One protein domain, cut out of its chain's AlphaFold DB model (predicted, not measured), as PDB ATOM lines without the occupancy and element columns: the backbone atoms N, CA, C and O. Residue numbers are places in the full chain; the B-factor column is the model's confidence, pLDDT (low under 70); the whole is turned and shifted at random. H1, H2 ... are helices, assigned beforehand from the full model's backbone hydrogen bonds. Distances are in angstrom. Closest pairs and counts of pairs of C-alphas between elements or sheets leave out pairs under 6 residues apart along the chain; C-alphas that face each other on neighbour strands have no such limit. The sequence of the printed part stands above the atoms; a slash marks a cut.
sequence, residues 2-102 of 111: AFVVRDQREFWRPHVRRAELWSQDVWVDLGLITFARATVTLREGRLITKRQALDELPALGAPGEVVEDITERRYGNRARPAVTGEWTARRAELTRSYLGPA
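What this domain is: This is residues 2 to 102 of the 111 residues of the protein "Nucleotidyltransferase" of Streptomyces sp. SID5926 (UniProt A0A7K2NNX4). Three long helices, H1, H3 and H6, make a bundle; H4 packs across H3 and H5 across H6, and short H2 sits at the turn from H1 to H3. The printed part has 101 residues with six named helices, H1 to H6 in order, and no named strand: all helix. It is compact, radius of gyration of the C-alphas 13.5 A, spanning 41 by 29 by 19 A.

Where its parts are: H1, residues 2 to 16, begins at C-alpha 2 (296.132, 216.307, 200.739). H2 is residues 19 to 23, H3 25 to 44 (28.3 A), H4 50 to 56, H5 64 to 75. H6, residues 85 to 102, ends at C-alpha 102 (308.394, 225.407, 209.380).

How they stand to each other: H6 is the hub, touching H1, H2, H3 and H5. It runs the same way as H3 at a shallow tilt of 23 degrees; their closest C-alphas, Val 28 and Thr 95, are 6.5 A apart. Every O i to N i+4 pair is within hydrogen-bond range in H3, H4 and H5, 13 of 14 in H6, 7 of 11 in H1, 0 of 1 in H2 (O i to N i+3: 1 of 2).

The domain as a whole: The printed part has no cut and no long link. Residues 77 to 82 are under pLDDT 70.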
ATOM      1  N   ALA A   2     297.055 215.604 199.826       89.38
ATOM      2  CA  ALA A   2     296.132 216.307 200.739       89.38
ATOM      3  C   ALA A   2     296.149 215.805 202.201       89.38
ATOM      4  O   ALA A   2     296.121 216.605 203.130       89.38
ATOM      5  N   PHE A   3     296.270 214.487 202.416       93.44
ATOM      6  CA  PHE A   3     296.423 213.918 203.760       93.44
ATOM      7  C   PHE A   3     297.666 214.442 204.497       93.44
ATOM      8  O   PHE A   3     297.574 214.753 205.676       93.44
ATOM      9  N   VAL A   4     298.808 214.563 203.809       97.06
ATOM     10  CA  VAL A   4     300.084 214.987 204.411       97.06
ATOM     11  C   VAL A   4     299.987 216.432 204.894       97.06
ATOM     12  O   VAL A   4     300.335 216.717 206.033       97.06
ATOM     13  N   VAL A   5     299.446 217.331 204.066       97.88
ATOM     14  CA  VAL A   5     299.237 218.740 204.443       97.88
ATOM     15  C   VAL A   5     298.266 218.848 205.620       97.88
ATOM     16  O   VAL A   5     298.529 219.567 206.584       97.88
ATOM     17  N   ARG A   6     297.168 218.081 205.584       97.94
ATOM     18  CA  ARG A   6     296.186 218.043 206.672       97.94
ATOM     19  C   ARG A   6     296.792 217.544 207.983       97.94
ATOM     20  O   ARG A   6     296.546 218.153 209.013       97.94
ATOM     21  N   ASP A   7     297.595 216.483 207.952       98.25
ATOM     22  CA  ASP A   7     298.284 215.947 209.133       98.25
ATOM     23  C   ASP A   7     299.221 216.990 209.762       98.25
ATOM     24  O   ASP A   7     299.180 217.228 210.969       98.25
ATOM     25  N   GLN A   8     300.001 217.701 208.941       98.56
ATOM     26  CA  GLN A   8     300.856 218.787 209.426       98.56
ATOM     27  C   GLN A   8     300.032 219.914 210.071       98.56
ATOM     28  O   GLN A   8     300.342 220.355 211.179       98.56
ATOM     29  N   ARG A   9     298.942 220.336 209.420       98.50
ATOM     30  CA  ARG A   9     298.078 221.431 209.880       98.50
ATOM     31  C   ARG A   9     297.268 221.095 211.131       98.50
ATOM     32  O   ARG A   9     297.157 221.926 212.026       98.50
ATOM     33  N   GLU A  10     296.637 219.930 211.166       98.44
ATOM     34  CA  GLU A  10     295.600 219.602 212.152       98.44
ATOM     35  C   GLU A  10     296.130 218.759 213.304       98.44
ATOM     36  O   GLU A  10     295.638 218.885 214.424       98.44
ATOM     37  N   PHE A  11     297.147 217.931 213.062       98.38
ATOM     38  CA  PHE A  11     297.761 217.129 214.110       98.38
ATOM     39  C   PHE A  11     299.025 217.805 214.638       98.38
ATOM     40  O   PHE A  11     299.054 218.230 215.791       98.38
ATOM     41  N   TRP A  12     300.064 217.969 213.821       98.56
ATOM     42  CA  TRP A  12     301.364 218.413 214.338       98.56
ATOM     43  C   TRP A  12     301.362 219.856 214.826       98.56
ATOM     44  O   TRP A  12     301.823 220.134 215.936       98.56
ATOM     45  N   ARG A  13     300.811 220.782 214.039       98.44
ATOM     46  CA  ARG A  13     300.894 222.211 214.347       98.44
ATOM     47  C   ARG A  13     300.253 222.607 215.690       98.44
ATOM     48  O   ARG A  13     300.861 223.426 216.391       98.44
ATOM     49  N   PRO A  14     299.091 222.059 216.102       98.62
ATOM     50  CA  PRO A  14     298.564 222.273 217.449       98.62
ATOM     51  C   PRO A  14     299.449 221.666 218.546       98.62
ATOM     52  O   PRO A  14     299.661 222.302 219.579       98.62
ATOM     53  N   HIS A  15     300.018 220.478 218.320       98.56
ATOM     54  CA  HIS A  15     300.852 219.787 219.312       98.56
ATOM     55  C   HIS A  15     302.216 220.458 219.531       98.56
ATOM     56  O   HIS A  15     302.761 220.376 220.631       98.56
ATOM     57  N   VAL A  16     302.736 221.223 218.564       98.50
ATOM     58  CA  VAL A  16     303.921 222.081 218.774       98.50
ATOM     59  C   VAL A  16     303.716 223.082 219.922       98.50
ATOM     60  O   VAL A  16     304.664 223.399 220.637       98.50
ATOM     61  N   ARG A  17     302.482 223.548 220.174       97.00
ATOM     62  CA  ARG A  17     302.192 224.508 221.259       97.00
ATOM     63  C   ARG A  17     302.132 223.875 222.655       97.00
ATOM     64  O   ARG A  17     302.139 224.597 223.647       97.00
ATOM     65  N   ARG A  18     302.092 222.546 222.743       97.69
ATOM     66  CA  ARG A  18     301.948 221.783 223.990       97.69
ATOM     67  C   ARG A  18     303.309 221.449 224.589       97.69
ATOM     68  O   ARG A  18     303.841 220.363 224.367       97.69
ATOM     69  N   ALA A  19     303.904 222.422 225.282       96.06
ATOM     70  CA  ALA A  19     305.278 222.372 225.793       96.06
ATOM     71  C   ALA A  19     305.619 221.080 226.558       96.06
ATOM     72  O   ALA A  19     306.728 220.567 226.428       96.06
ATOM     73  N   GLU A  20     304.659 220.534 227.305       96.19
ATOM     74  CA  GLU A  20     304.814 219.345 228.140       96.19
ATOM     75  C   GLU A  20     305.216 218.093 227.346       96.19
ATOM     76  O   GLU A  20     305.974 217.252 227.837       96.19
ATOM     77  N   LEU A  21     304.766 217.990 226.092       98.00
ATOM     78  CA  LEU A  21     305.033 216.844 225.225       98.00
ATOM     79  C   LEU A  21     306.507 216.775 224.809       98.00
ATOM     80  O   LEU A  21     307.098 215.699 224.757       98.00
ATOM     81  N   TRP A  22     307.123 217.931 224.568       97.81
ATOM     82  CA  TRP A  22     308.441 218.045 223.937       97.81
ATOM     83  C   TRP A  22     309.610 217.761 224.880       97.81
ATOM     84  O   TRP A  22     310.749 217.682 224.432       97.81
ATOM     85  N   SER A  23     309.335 217.542 226.167       95.88
ATOM     86  CA  SER A  23     310.320 216.988 227.102       95.88
ATOM     87  C   SER A  23     310.651 215.516 226.803       95.88
ATOM     88  O   SER A  23     311.728 215.038 227.161       95.88
ATOM     89  N   GLN A  24     309.763 214.796 226.109       95.12
ATOM     90  CA  GLN A  24     309.905 213.369 225.830       95.12
ATOM     91  C   GLN A  24     310.610 213.132 224.486       95.12
ATOM     92  O   GLN A  24     310.220 213.711 223.469       95.12
ATOM     93  N   ASP A  25     311.579 212.205 224.462       93.38
ATOM     94  CA  ASP A  25     312.348 211.827 223.259       93.38
ATOM     95  C   ASP A  25     311.435 211.551 222.058       93.38
ATOM     96  O   ASP A  25     311.697 212.005 220.949       93.38
ATOM     97  N   VAL A  26     310.319 210.850 222.288       94.50
ATOM     98  CA  VAL A  26     309.389 210.446 221.227       94.50
ATOM     99  C   VAL A  26     308.803 211.634 220.460       94.50
ATOM    100  O   VAL A  26     308.663 211.547 219.244       94.50
ATOM    101  N   TRP A  27     308.500 212.751 221.128       98.00
ATOM    102  CA  TRP A  27     307.936 213.933 220.471       98.00
ATOM    103  C   TRP A  27     308.992 214.692 219.674       98.00
ATOM    104  O   TRP A  27     308.723 215.084 218.540       98.00
ATOM    105  N   VAL A  28     310.201 214.831 220.224       97.56
ATOM    106  CA  VAL A  28     311.336 215.469 219.541       97.56
ATOM    107  C   VAL A  28     311.715 214.685 218.280       97.56
ATOM    108  O   VAL A  28     311.712 215.236 217.178       97.56
ATOM    109  N   ASP A  29     311.955 213.380 218.429       96.38
ATOM    110  CA  ASP A  29     312.320 212.481 217.334       96.38
ATOM    111  C   ASP A  29     311.242 212.444 216.246       96.38
ATOM    112  O   ASP A  29     311.527 212.649 215.062       96.38
ATOM    113  N   LEU A  30     309.995 212.133 216.628       96.81
ATOM    114  CA  LEU A  30     308.923 211.954 215.653       96.81
ATOM    115  C   LEU A  30     308.521 213.275 215.009       96.81
ATOM    116  O   LEU A  30     308.194 213.252 213.826       96.81
ATOM    117  N   GLY A  31     308.569 214.399 215.727       98.12
ATOM    118  CA  GLY A  31     308.252 215.711 215.168       98.12
ATOM    119  C   GLY A  31     309.174 216.070 214.006       98.12
ATOM    120  O   GLY A  31     308.698 216.331 212.901       98.12
ATOM    121  N   LEU A  32     310.492 215.994 214.219       98.50
ATOM    122  CA  LEU A  32     311.479 216.309 213.182       98.50
ATOM    123  C   LEU A  32     311.443 215.307 212.021       98.50
ATOM    124  O   LEU A  32     311.354 215.708 210.860       98.50
ATOM    125  N   ILE A  33     311.431 214.001 212.313       98.00
ATOM    126  CA  ILE A  33     311.388 212.965 211.269       98.00
ATOM    127  C   ILE A  33     310.103 213.073 210.441       98.00
ATOM    128  O   ILE A  33     310.145 212.942 209.218       98.00
ATOM    129  N   THR A  34     308.950 213.293 211.076       98.38
ATOM    130  CA  THR A  34     307.673 213.372 210.353       98.38
ATOM    131  C   THR A  34     307.613 214.619 209.481       98.38
ATOM    132  O   THR A  34     307.204 214.507 208.326       98.38
ATOM    133  N   PHE A  35     308.094 215.762 209.973       98.75
ATOM    134  CA  PHE A  35     308.183 216.988 209.182       98.75
ATOM    135  C   PHE A  35     309.077 216.821 207.939       98.75
ATOM    136  O   PHE A  35     308.663 217.159 206.827       98.75
ATOM    137  N   ALA A  36     310.269 216.234 208.087       98.75
ATOM    138  CA  ALA A  36     311.167 215.988 206.957       98.75
ATOM    139  C   ALA A  36     310.540 215.036 205.923       98.75
ATOM    140  O   ALA A  36     310.547 215.312 204.720       98.75
ATOM    141  N   ARG A  37     309.903 213.947 206.381       98.69
ATOM    142  CA  ARG A  37     309.183 213.021 205.491       98.69
ATOM    143  C   ARG A  37     308.028 213.705 204.772       98.69
ATOM    144  O   ARG A  37     307.850 213.458 203.581       98.69
ATOM    145  N   ALA A  38     307.257 214.538 205.467       98.56
ATOM    146  CA  ALA A  38     306.168 215.301 204.870       98.56
ATOM    147  C   ALA A  38     306.697 216.229 203.770       98.56
ATOM    148  O   ALA A  38     306.176 216.204 202.658       98.56
ATOM    149  N   THR A  39     307.782 216.953 204.048       98.62
ATOM    150  CA  THR A  39     308.416 217.872 203.096       98.62
ATOM    151  C   THR A  39     308.875 217.155 201.827       98.62
ATOM    152  O   THR A  39     308.468 217.540 200.732       98.62
ATOM    153  N   VAL A  40     309.634 216.060 201.946       98.50
ATOM    154  CA  VAL A  40     310.086 215.292 200.769       98.50
ATOM    155  C   VAL A  40     308.913 214.654 200.028       98.50
ATOM    156  O   VAL A  40     308.867 214.675 198.801       98.50
ATOM    157  N   THR A  41     307.913 214.149 200.754       98.12
ATOM    158  CA  THR A  41     306.712 213.580 200.127       98.12
ATOM    159  C   THR A  41     305.973 214.625 199.298       98.12
ATOM    160  O   THR A  41     305.500 214.308 198.211       98.12
ATOM    161  N   LEU A  42     305.852 215.858 199.790       98.06
ATOM    162  CA  LEU A  42     305.171 216.949 199.090       98.06
ATOM    163  C   LEU A  42     305.991 217.502 197.920       98.06
ATOM    164  O   LEU A  42     305.425 217.785 196.867       98.06
ATOM    165  N   ARG A  43     307.312 217.618 198.078       97.62
ATOM    166  CA  ARG A  43     308.214 218.142 197.046       97.62
ATOM    167  C   ARG A  43     308.467 217.155 195.907       97.62
ATOM    168  O   ARG A  43     308.557 217.573 194.759       97.62
ATOM    169  N   GLU A  44     308.608 215.871 196.222       97.00
ATOM    170  CA  GLU A  44     309.156 214.871 195.294       97.00
ATOM    171  C   GLU A  44     308.204 213.705 195.006       97.00
ATOM    172  O   GLU A  44     308.521 212.837 194.196       97.00
ATOM    173  N   GLY A  45     307.050 213.629 195.673       96.69
ATOM    174  CA  GLY A  45     306.071 212.567 195.424       96.69
ATOM    175  C   GLY A  45     306.491 211.176 195.914       96.69
ATOM    176  O   GLY A  45     305.810 210.197 195.612       96.69
ATOM    177  N   ARG A  46     307.583 211.058 196.683       96.12
ATOM    178  CA  ARG A  46     308.113 209.779 197.186       96.12
ATOM    179  C   ARG A  46     308.183 209.728 198.708       96.12
ATOM    180  O   ARG A  46     308.415 210.732 199.376       96.12
ATOM    181  N   LEU A  47     308.047 208.523 199.254       96.12
ATOM    182  CA  LEU A  47     308.278 208.263 200.672       96.12
ATOM    183  C   LEU A  47     309.753 207.950 200.923       96.12
ATOM    184  O   LEU A  47     310.370 207.189 200.182       96.12
ATOM    185  N   ILE A  48     310.284 208.481 202.021       97.94
ATOM    186  CA  ILE A  48     311.635 208.177 202.503       97.94
ATOM    187  C   ILE A  48     311.595 207.434 203.833       97.94
ATOM    188  O   ILE A  48     310.596 207.475 204.567       97.94
ATOM    189  N   THR A  49     312.684 206.734 204.141       96.81
ATOM    190  CA  THR A  49     312.882 206.062 205.430       96.81
ATOM    191  C   THR A  49     313.108 207.070 206.559       96.81
ATOM    192  O   THR A  49     313.384 208.244 206.326       96.81
ATOM    193  N   LYS A  50     313.026 206.609 207.815       94.44
ATOM    194  CA  LYS A  50     313.334 207.448 208.988       94.44
ATOM    195  C   LYS A  50     314.787 207.933 209.002       94.44
ATOM    196  O   LYS A  50     315.024 209.053 209.422       94.44
ATOM    197  N   ARG A  51     315.734 207.101 208.545       94.62
ATOM    198  CA  ARG A  51     317.151 207.483 208.466       94.62
ATOM    199  C   ARG A  51     317.360 208.563 207.410       94.62
ATOM    200  O   ARG A  51     317.866 209.616 207.749       94.62
ATOM    201  N   GLN A  52     316.849 208.347 206.198       97.25
ATOM    202  CA  GLN A  52     316.902 209.362 205.140       97.25
ATOM    203  C   GLN A  52     316.260 210.679 205.586       97.25
ATOM    204  O   GLN A  52     316.784 211.738 205.300       97.25
ATOM    205  N   ALA A  53     315.156 210.631 206.336       97.81
ATOM    206  CA  ALA A  53     314.540 211.841 206.869       97.81
ATOM    207  C   ALA A  53     315.460 212.636 207.809       97.81
ATOM    208  O   ALA A  53     315.374 213.856 207.812       97.81
ATOM    209  N   LEU A  54     316.326 211.975 208.587       96.44
ATOM    210  CA  LEU A  54     317.326 212.665 209.407       96.44
ATOM    211  C   LEU A  54     318.403 213.321 208.541       96.44
ATOM    212  O   LEU A  54     318.801 214.441 208.841       96.44
ATOM    213  N   ASP A  55     318.812 212.663 207.455       96.81
ATOM    214  CA  ASP A  55     319.809 213.194 206.515       96.81
ATOM    215  C   ASP A  55     319.307 214.465 205.792       96.81
ATOM    216  O   ASP A  55     320.101 215.329 205.431       96.81
ATOM    217  N   GLU A  56     317.987 214.618 205.626       98.25
ATOM    218  CA  GLU A  56     317.361 215.808 205.024       98.25
ATOM    219  C   GLU A  56     317.279 217.010 205.984       98.25
ATOM    220  O   GLU A  56     317.231 218.159 205.547       98.25
ATOM    221  N   LEU A  57     317.252 216.781 207.303       98.06
ATOM    222  CA  LEU A  57     316.998 217.834 208.299       98.06
ATOM    223  C   LEU A  57     317.982 219.019 208.250       98.06
ATOM    224  O   LEU A  57     317.510 220.153 208.376       98.06
ATOM    225  N   PRO A  58     319.301 218.829 208.034       97.94
ATOM    226  CA  PRO A  58     320.229 219.947 207.870       97.94
ATOM    227  C   PRO A  58     319.871 220.852 206.687       97.94
ATOM    228  O   PRO A  58     319.887 222.074 206.822       97.94
ATOM    229  N   ALA A  59     319.482 220.271 205.548       97.81
ATOM    230  CA  ALA A  59     319.082 221.032 204.362       97.81
ATOM    231  C   ALA A  59     317.755 221.785 204.565       97.81
ATOM    232  O   ALA A  59     317.513 222.801 203.917       97.81
ATOM    233  N   LEU A  60     316.913 221.310 205.487       98.12
ATOM    234  CA  LEU A  60     315.675 221.973 205.904       98.12
ATOM    235  C   LEU A  60     315.890 223.038 206.997       98.12
ATOM    236  O   LEU A  60     314.935 223.702 207.391       98.12
ATOM    237  N   GLY A  61     317.126 223.225 207.477       98.25
ATOM    238  CA  GLY A  61     317.460 224.218 208.501       98.25
ATOM    239  C   GLY A  61     317.102 223.801 209.929       98.25
ATOM    240  O   GLY A  61     316.932 224.661 210.794       98.25
ATOM    241  N   ALA A  62     316.961 222.498 210.195       98.44
ATOM    242  CA  ALA A  62     316.676 222.005 211.538       98.44
ATOM    243  C   ALA A  62     317.845 222.271 212.516       98.44
ATOM    244  O   ALA A  62     319.005 222.301 212.094       98.44
ATOM    245  N   PRO A  63     317.583 222.406 213.833       98.25
ATOM    246  CA  PRO A  63     318.629 222.649 214.825       98.25
ATOM    247  C   PRO A  63     319.649 221.500 214.879       98.25
ATOM    248  O   PRO A  63     319.317 220.394 215.309       98.25
ATOM    249  N   GLY A  64     320.895 221.770 214.476       97.50
ATOM    250  CA  GLY A  64     321.943 220.750 214.326       97.50
ATOM    251  C   GLY A  64     322.185 219.918 215.587       97.50
ATOM    252  O   GLY A  64     322.163 218.696 215.513       97.50
ATOM    253  N   GLU A  65     322.288 220.566 216.752       96.12
ATOM    254  CA  GLU A  65     322.495 219.888 218.044       96.12
ATOM    255  C   GLU A  65     321.367 218.901 218.402       96.12
ATOM    256  O   GLU A  65     321.610 217.878 219.034       96.12
ATOM    257  N   VAL A  66     320.131 219.158 217.957       97.06
ATOM    258  CA  VAL A  66     319.004 218.241 218.182       97.06
ATOM    259  C   VAL A  66     319.057 217.069 217.200       97.06
ATOM    260  O   VAL A  66     318.766 215.934 217.577       97.06
ATOM    261  N   VAL A  67     319.438 217.319 215.943       97.19
ATOM    262  CA  VAL A  67     319.597 216.266 214.924       97.19
ATOM    263  C   VAL A  67     320.726 215.308 215.306       97.19
ATOM    264  O   VAL A  67     320.554 214.091 215.202       97.19
ATOM    265  N   GLU A  68     321.849 215.838 215.786       94.06
ATOM    266  CA  GLU A  68     322.966 215.051 216.315       94.06
ATOM    267  C   GLU A  68     322.516 214.194 217.500       94.06
ATOM    268  O   GLU A  68     322.670 212.977 217.465       94.06
ATOM    269  N   ASP A  69     321.842 214.791 218.482       93.38
ATOM    270  CA  ASP A  69     321.317 214.098 219.661       93.38
ATOM    271  C   ASP A  69     320.339 212.956 219.302       93.38
ATOM    272  O   ASP A  69     320.415 211.859 219.863       93.38
ATOM    273  N   ILE A  70     319.451 213.148 218.316       93.19
ATOM    274  CA  ILE A  70     318.591 212.067 217.796       93.19
ATOM    275  C   ILE A  70     319.432 210.971 217.128       93.19
ATOM    276  O   ILE A  70     319.190 209.779 217.336       93.19
ATOM    277  N   THR A  71     320.403 211.366 216.308       91.94
ATOM    278  CA  THR A  71     321.241 210.441 215.539       91.94
ATOM    279  C   THR A  71     322.083 209.576 216.469       91.94
ATOM    280  O   THR A  71     322.100 208.352 216.322       91.94
ATOM    281  N   GLU A  72     322.702 210.177 217.484       89.75
ATOM    282  CA  GLU A  72     323.459 209.478 218.516       89.75
ATOM    283  C   GLU A  72     322.572 208.548 219.344       89.75
ATOM    284  O   GLU A  72     322.925 207.385 219.526       89.75
ATOM    285  N   ARG A  73     321.385 208.995 219.781       87.69
ATOM    286  CA  ARG A  73     320.438 208.129 220.507       87.69
ATOM    287  C   ARG A  73     320.025 206.893 219.718       87.69
ATOM    288  O   ARG A  73     319.791 205.838 220.303       87.69
ATOM    289  N   ARG A  74     319.829 207.048 218.409       86.44
ATOM    290  CA  ARG A  74     319.164 206.042 217.576       86.44
ATOM    291  C   ARG A  74     320.140 205.120 216.854       86.44
ATOM    292  O   ARG A  74     319.783 203.982 216.555       86.44
ATOM    293  N   TYR A  75     321.334 205.618 216.549       85.38
ATOM    294  CA  TYR A  75     322.338 204.929 215.739       85.38
ATOM    295  C   TYR A  75     323.761 205.039 216.294       85.38
ATOM    296  O   TYR A  75     324.656 204.372 215.776       85.38
ATOM    297  N   GLY A  76     323.987 205.870 217.312       81.94
ATOM    298  CA  GLY A  76     325.276 205.966 217.978       81.94
ATOM    299  C   GLY A  76     325.616 204.671 218.709       81.94
ATOM    300  O   GLY A  76     324.753 203.989 219.252       81.94
ATOM    301  N   ASN A  77     326.905 204.339 218.721       68.88
ATOM    302  CA  ASN A  77     327.424 203.122 219.351       68.88
ATOM    303  C   ASN A  77     328.217 203.422 220.640       68.88
ATOM    304  O   ASN A  77     329.030 202.614 221.080       68.88
ATOM    305  N   ARG A  78     328.053 204.627 221.207       65.56
ATOM    306  CA  ARG A  78     328.781 205.096 222.397       65.56
ATOM    307  C   ARG A  78     327.870 205.110 223.621       65.56
ATOM    308  O   ARG A  78     326.684 205.415 223.513       65.56
ATOM    309  N   ALA A  79     328.445 204.820 224.789       63.03
ATOM    310  CA  ALA A  79     327.767 205.001 226.068       63.03
ATOM    311  C   ALA A  79     327.411 206.484 226.248       63.03
ATOM    312  O   ALA A  79     328.286 207.350 226.196       63.03
ATOM    313  N   ARG A  80     326.118 206.770 226.410       64.44
ATOM    314  CA  ARG A  80     325.603 208.138 226.452       64.44
ATOM    315  C   ARG A  80     325.733 208.715 227.867       64.44
ATOM    316  O   ARG A  80     325.326 208.039 228.817       64.44
ATOM    317  N   PRO A  81     326.205 209.962 228.026       63.25
ATOM    318  CA  PRO A  81     326.005 210.702 229.264       63.25
ATOM    319  C   PRO A  81     324.515 210.751 229.630       63.25
ATOM    320  O   PRO A  81     323.643 210.734 228.754       63.25
ATOM    321  N   ALA A  82     324.196 210.808 230.921       69.31
ATOM    322  CA  ALA A  82     322.812 211.004 231.340       69.31
ATOM    323  C   ALA A  82     322.286 212.327 230.758       69.31
ATOM    324  O   ALA A  82     322.938 213.365 230.874       69.31
ATOM    325  N   VAL A  83     321.110 212.287 230.125       74.81
ATOM    326  CA  VAL A  83     320.441 213.500 229.645       74.81
ATOM    327  C   VAL A  83     320.124 214.369 230.856       74.81
ATOM    328  O   VAL A  83     319.436 213.930 231.776       74.81
ATOM    329  N   THR A  84     320.630 215.599 230.859       87.44
ATOM    330  CA  THR A  84     320.333 216.558 231.920       87.44
ATOM    331  C   THR A  84     318.937 217.153 231.714       87.44
ATOM    332  O   THR A  84     318.416 217.223 230.593       87.44
ATOM    333  N   GLY A  85     318.311 217.611 232.802       91.56
ATOM    334  CA  GLY A  85     317.058 218.370 232.709       91.56
ATOM    335  C   GLY A  85     317.216 219.643 231.867       91.56
ATOM    336  O   GLY A  85     316.319 219.990 231.105       91.56
ATOM    337  N   GLU A  86     318.391 220.274 231.927       94.12
ATOM    338  CA  GLU A  86     318.748 221.436 231.108       94.12
ATOM    339  C   GLU A  86     318.755 221.104 229.609       94.12
ATOM    340  O   GLU A  86     318.082 221.780 228.829       94.12
ATOM    341  N   TRP A  87     319.427 220.017 229.204       94.25
ATOM    342  CA  TRP A  87     319.416 219.574 227.807       94.25
ATOM    343  C   TRP A  87     318.000 219.238 227.334       94.25
ATOM    344  O   TRP A  87     317.595 219.613 226.233       94.25
ATOM    345  N   THR A  88     317.214 218.587 228.194       95.38
ATOM    346  CA  THR A  88     315.816 218.255 227.900       95.38
ATOM    347  C   THR A  88     314.982 219.500 227.613       95.38
ATOM    348  O   THR A  88     314.221 219.506 226.647       95.38
ATOM    349  N   ALA A  89     315.133 220.556 228.415       96.50
ATOM    350  CA  ALA A  89     314.437 221.820 228.197       96.50
ATOM    351  C   ALA A  89     314.903 222.507 226.903       96.50
ATOM    352  O   ALA A  89     314.073 222.927 226.094       96.50
ATOM    353  N   ARG A  90     316.220 222.549 226.666       97.38
ATOM    354  CA  ARG A  90     316.826 223.195 225.495       97.38
ATOM    355  C   ARG A  90     316.386 222.561 224.177       97.38
ATOM    356  O   ARG A  90     315.862 223.255 223.306       97.38
ATOM    357  N   ARG A  91     316.527 221.242 224.030       97.19
ATOM    358  CA  ARG A  91     316.111 220.544 222.798       97.19
ATOM    359  C   ARG A  91     314.603 220.673 222.552       97.19
ATOM    360  O   ARG A  91     314.176 220.781 221.403       97.19
ATOM    361  N   ALA A  92     313.795 220.701 223.618       98.00
ATOM    362  CA  ALA A  92     312.348 220.878 223.538       98.00
ATOM    363  C   ALA A  92     311.973 222.274 223.022       98.00
ATOM    364  O   ALA A  92     311.034 222.421 222.238       98.00
ATOM    365  N   GLU A  93     312.679 223.311 223.467       98.38
ATOM    366  CA  GLU A  93     312.510 224.675 222.970       98.38
ATOM    367  C   GLU A  93     312.941 224.792 221.507       98.38
ATOM    368  O   GLU A  93     312.130 225.185 220.671       98.38
ATOM    369  N   LEU A  94     314.162 224.367 221.175       98.69
ATOM    370  CA  LEU A  94     314.701 224.455 219.815       98.69
ATOM    371  C   LEU A  94     313.816 223.745 218.794       98.69
ATOM    372  O   LEU A  94     313.512 224.299 217.738       98.69
ATOM    373  N   THR A  95     313.356 222.538 219.126       98.69
ATOM    374  CA  THR A  95     312.495 221.759 218.233       98.69
ATOM    375  C   THR A  95     311.173 222.472 217.969       98.69
ATOM    376  O   THR A  95     310.739 222.554 216.821       98.69
ATOM    377  N   ARG A  96     310.529 223.026 219.004       98.62
ATOM    378  CA  ARG A  96     309.254 223.742 218.846       98.62
ATOM    379  C   ARG A  96     309.415 225.056 218.092       98.62
ATOM    380  O   ARG A  96     308.597 225.349 217.220       98.62
ATOM    381  N   SER A  97     310.460 225.816 218.414       98.62
ATOM    382  CA  SER A  97     310.782 227.085 217.757       98.62
ATOM    383  C   SER A  97     311.071 226.899 216.269       98.62
ATOM    384  O   SER A  97     310.709 227.758 215.472       98.62
ATOM    385  N   TYR A  98     311.648 225.759 215.883       98.81
ATOM    386  CA  TYR A  98     311.820 225.372 214.485       98.81
ATOM    387  C   TYR A  98     310.511 224.881 213.839       98.81
ATOM    388  O   TYR A  98     310.082 225.418 212.820       98.81
ATOM    389  N   LEU A  99     309.846 223.881 214.429       98.81
ATOM    390  CA  LEU A  99     308.706 223.208 213.793       98.81
ATOM    391  C   LEU A  99     307.482 224.104 213.614       98.81
ATOM    392  O   LEU A  99     306.755 223.930 212.643       98.81
ATOM    393  N   GLY A 100     307.233 225.047 214.527       98.69
ATOM    394  CA  GLY A 100     306.096 225.965 214.428       98.69
ATOM    395  C   GLY A 100     306.046 226.704 213.084       98.69
ATOM    396  O   GLY A 100     305.138 226.435 212.293       98.69
ATOM    397  N   PRO A 101     307.008 227.601 212.803       98.75
ATOM    398  CA  PRO A 101     307.066 228.318 211.533       98.75
ATOM    399  C   PRO A 101     307.313 227.387 210.338       98.75
ATOM    400  O   PRO A 101     306.719 227.604 209.287       98.75
ATOM    401  N   ALA A 102     308.117 226.326 210.485       98.75
ATOM    402  CA  ALA A 102     308.394 225.407 209.380       98.75
ATOM    403  C   ALA A 102     307.124 224.684 208.885       98.75
ATOM    404  O   ALA A 102     306.902 224.571 207.677       98.75
TER     405      ALA A 102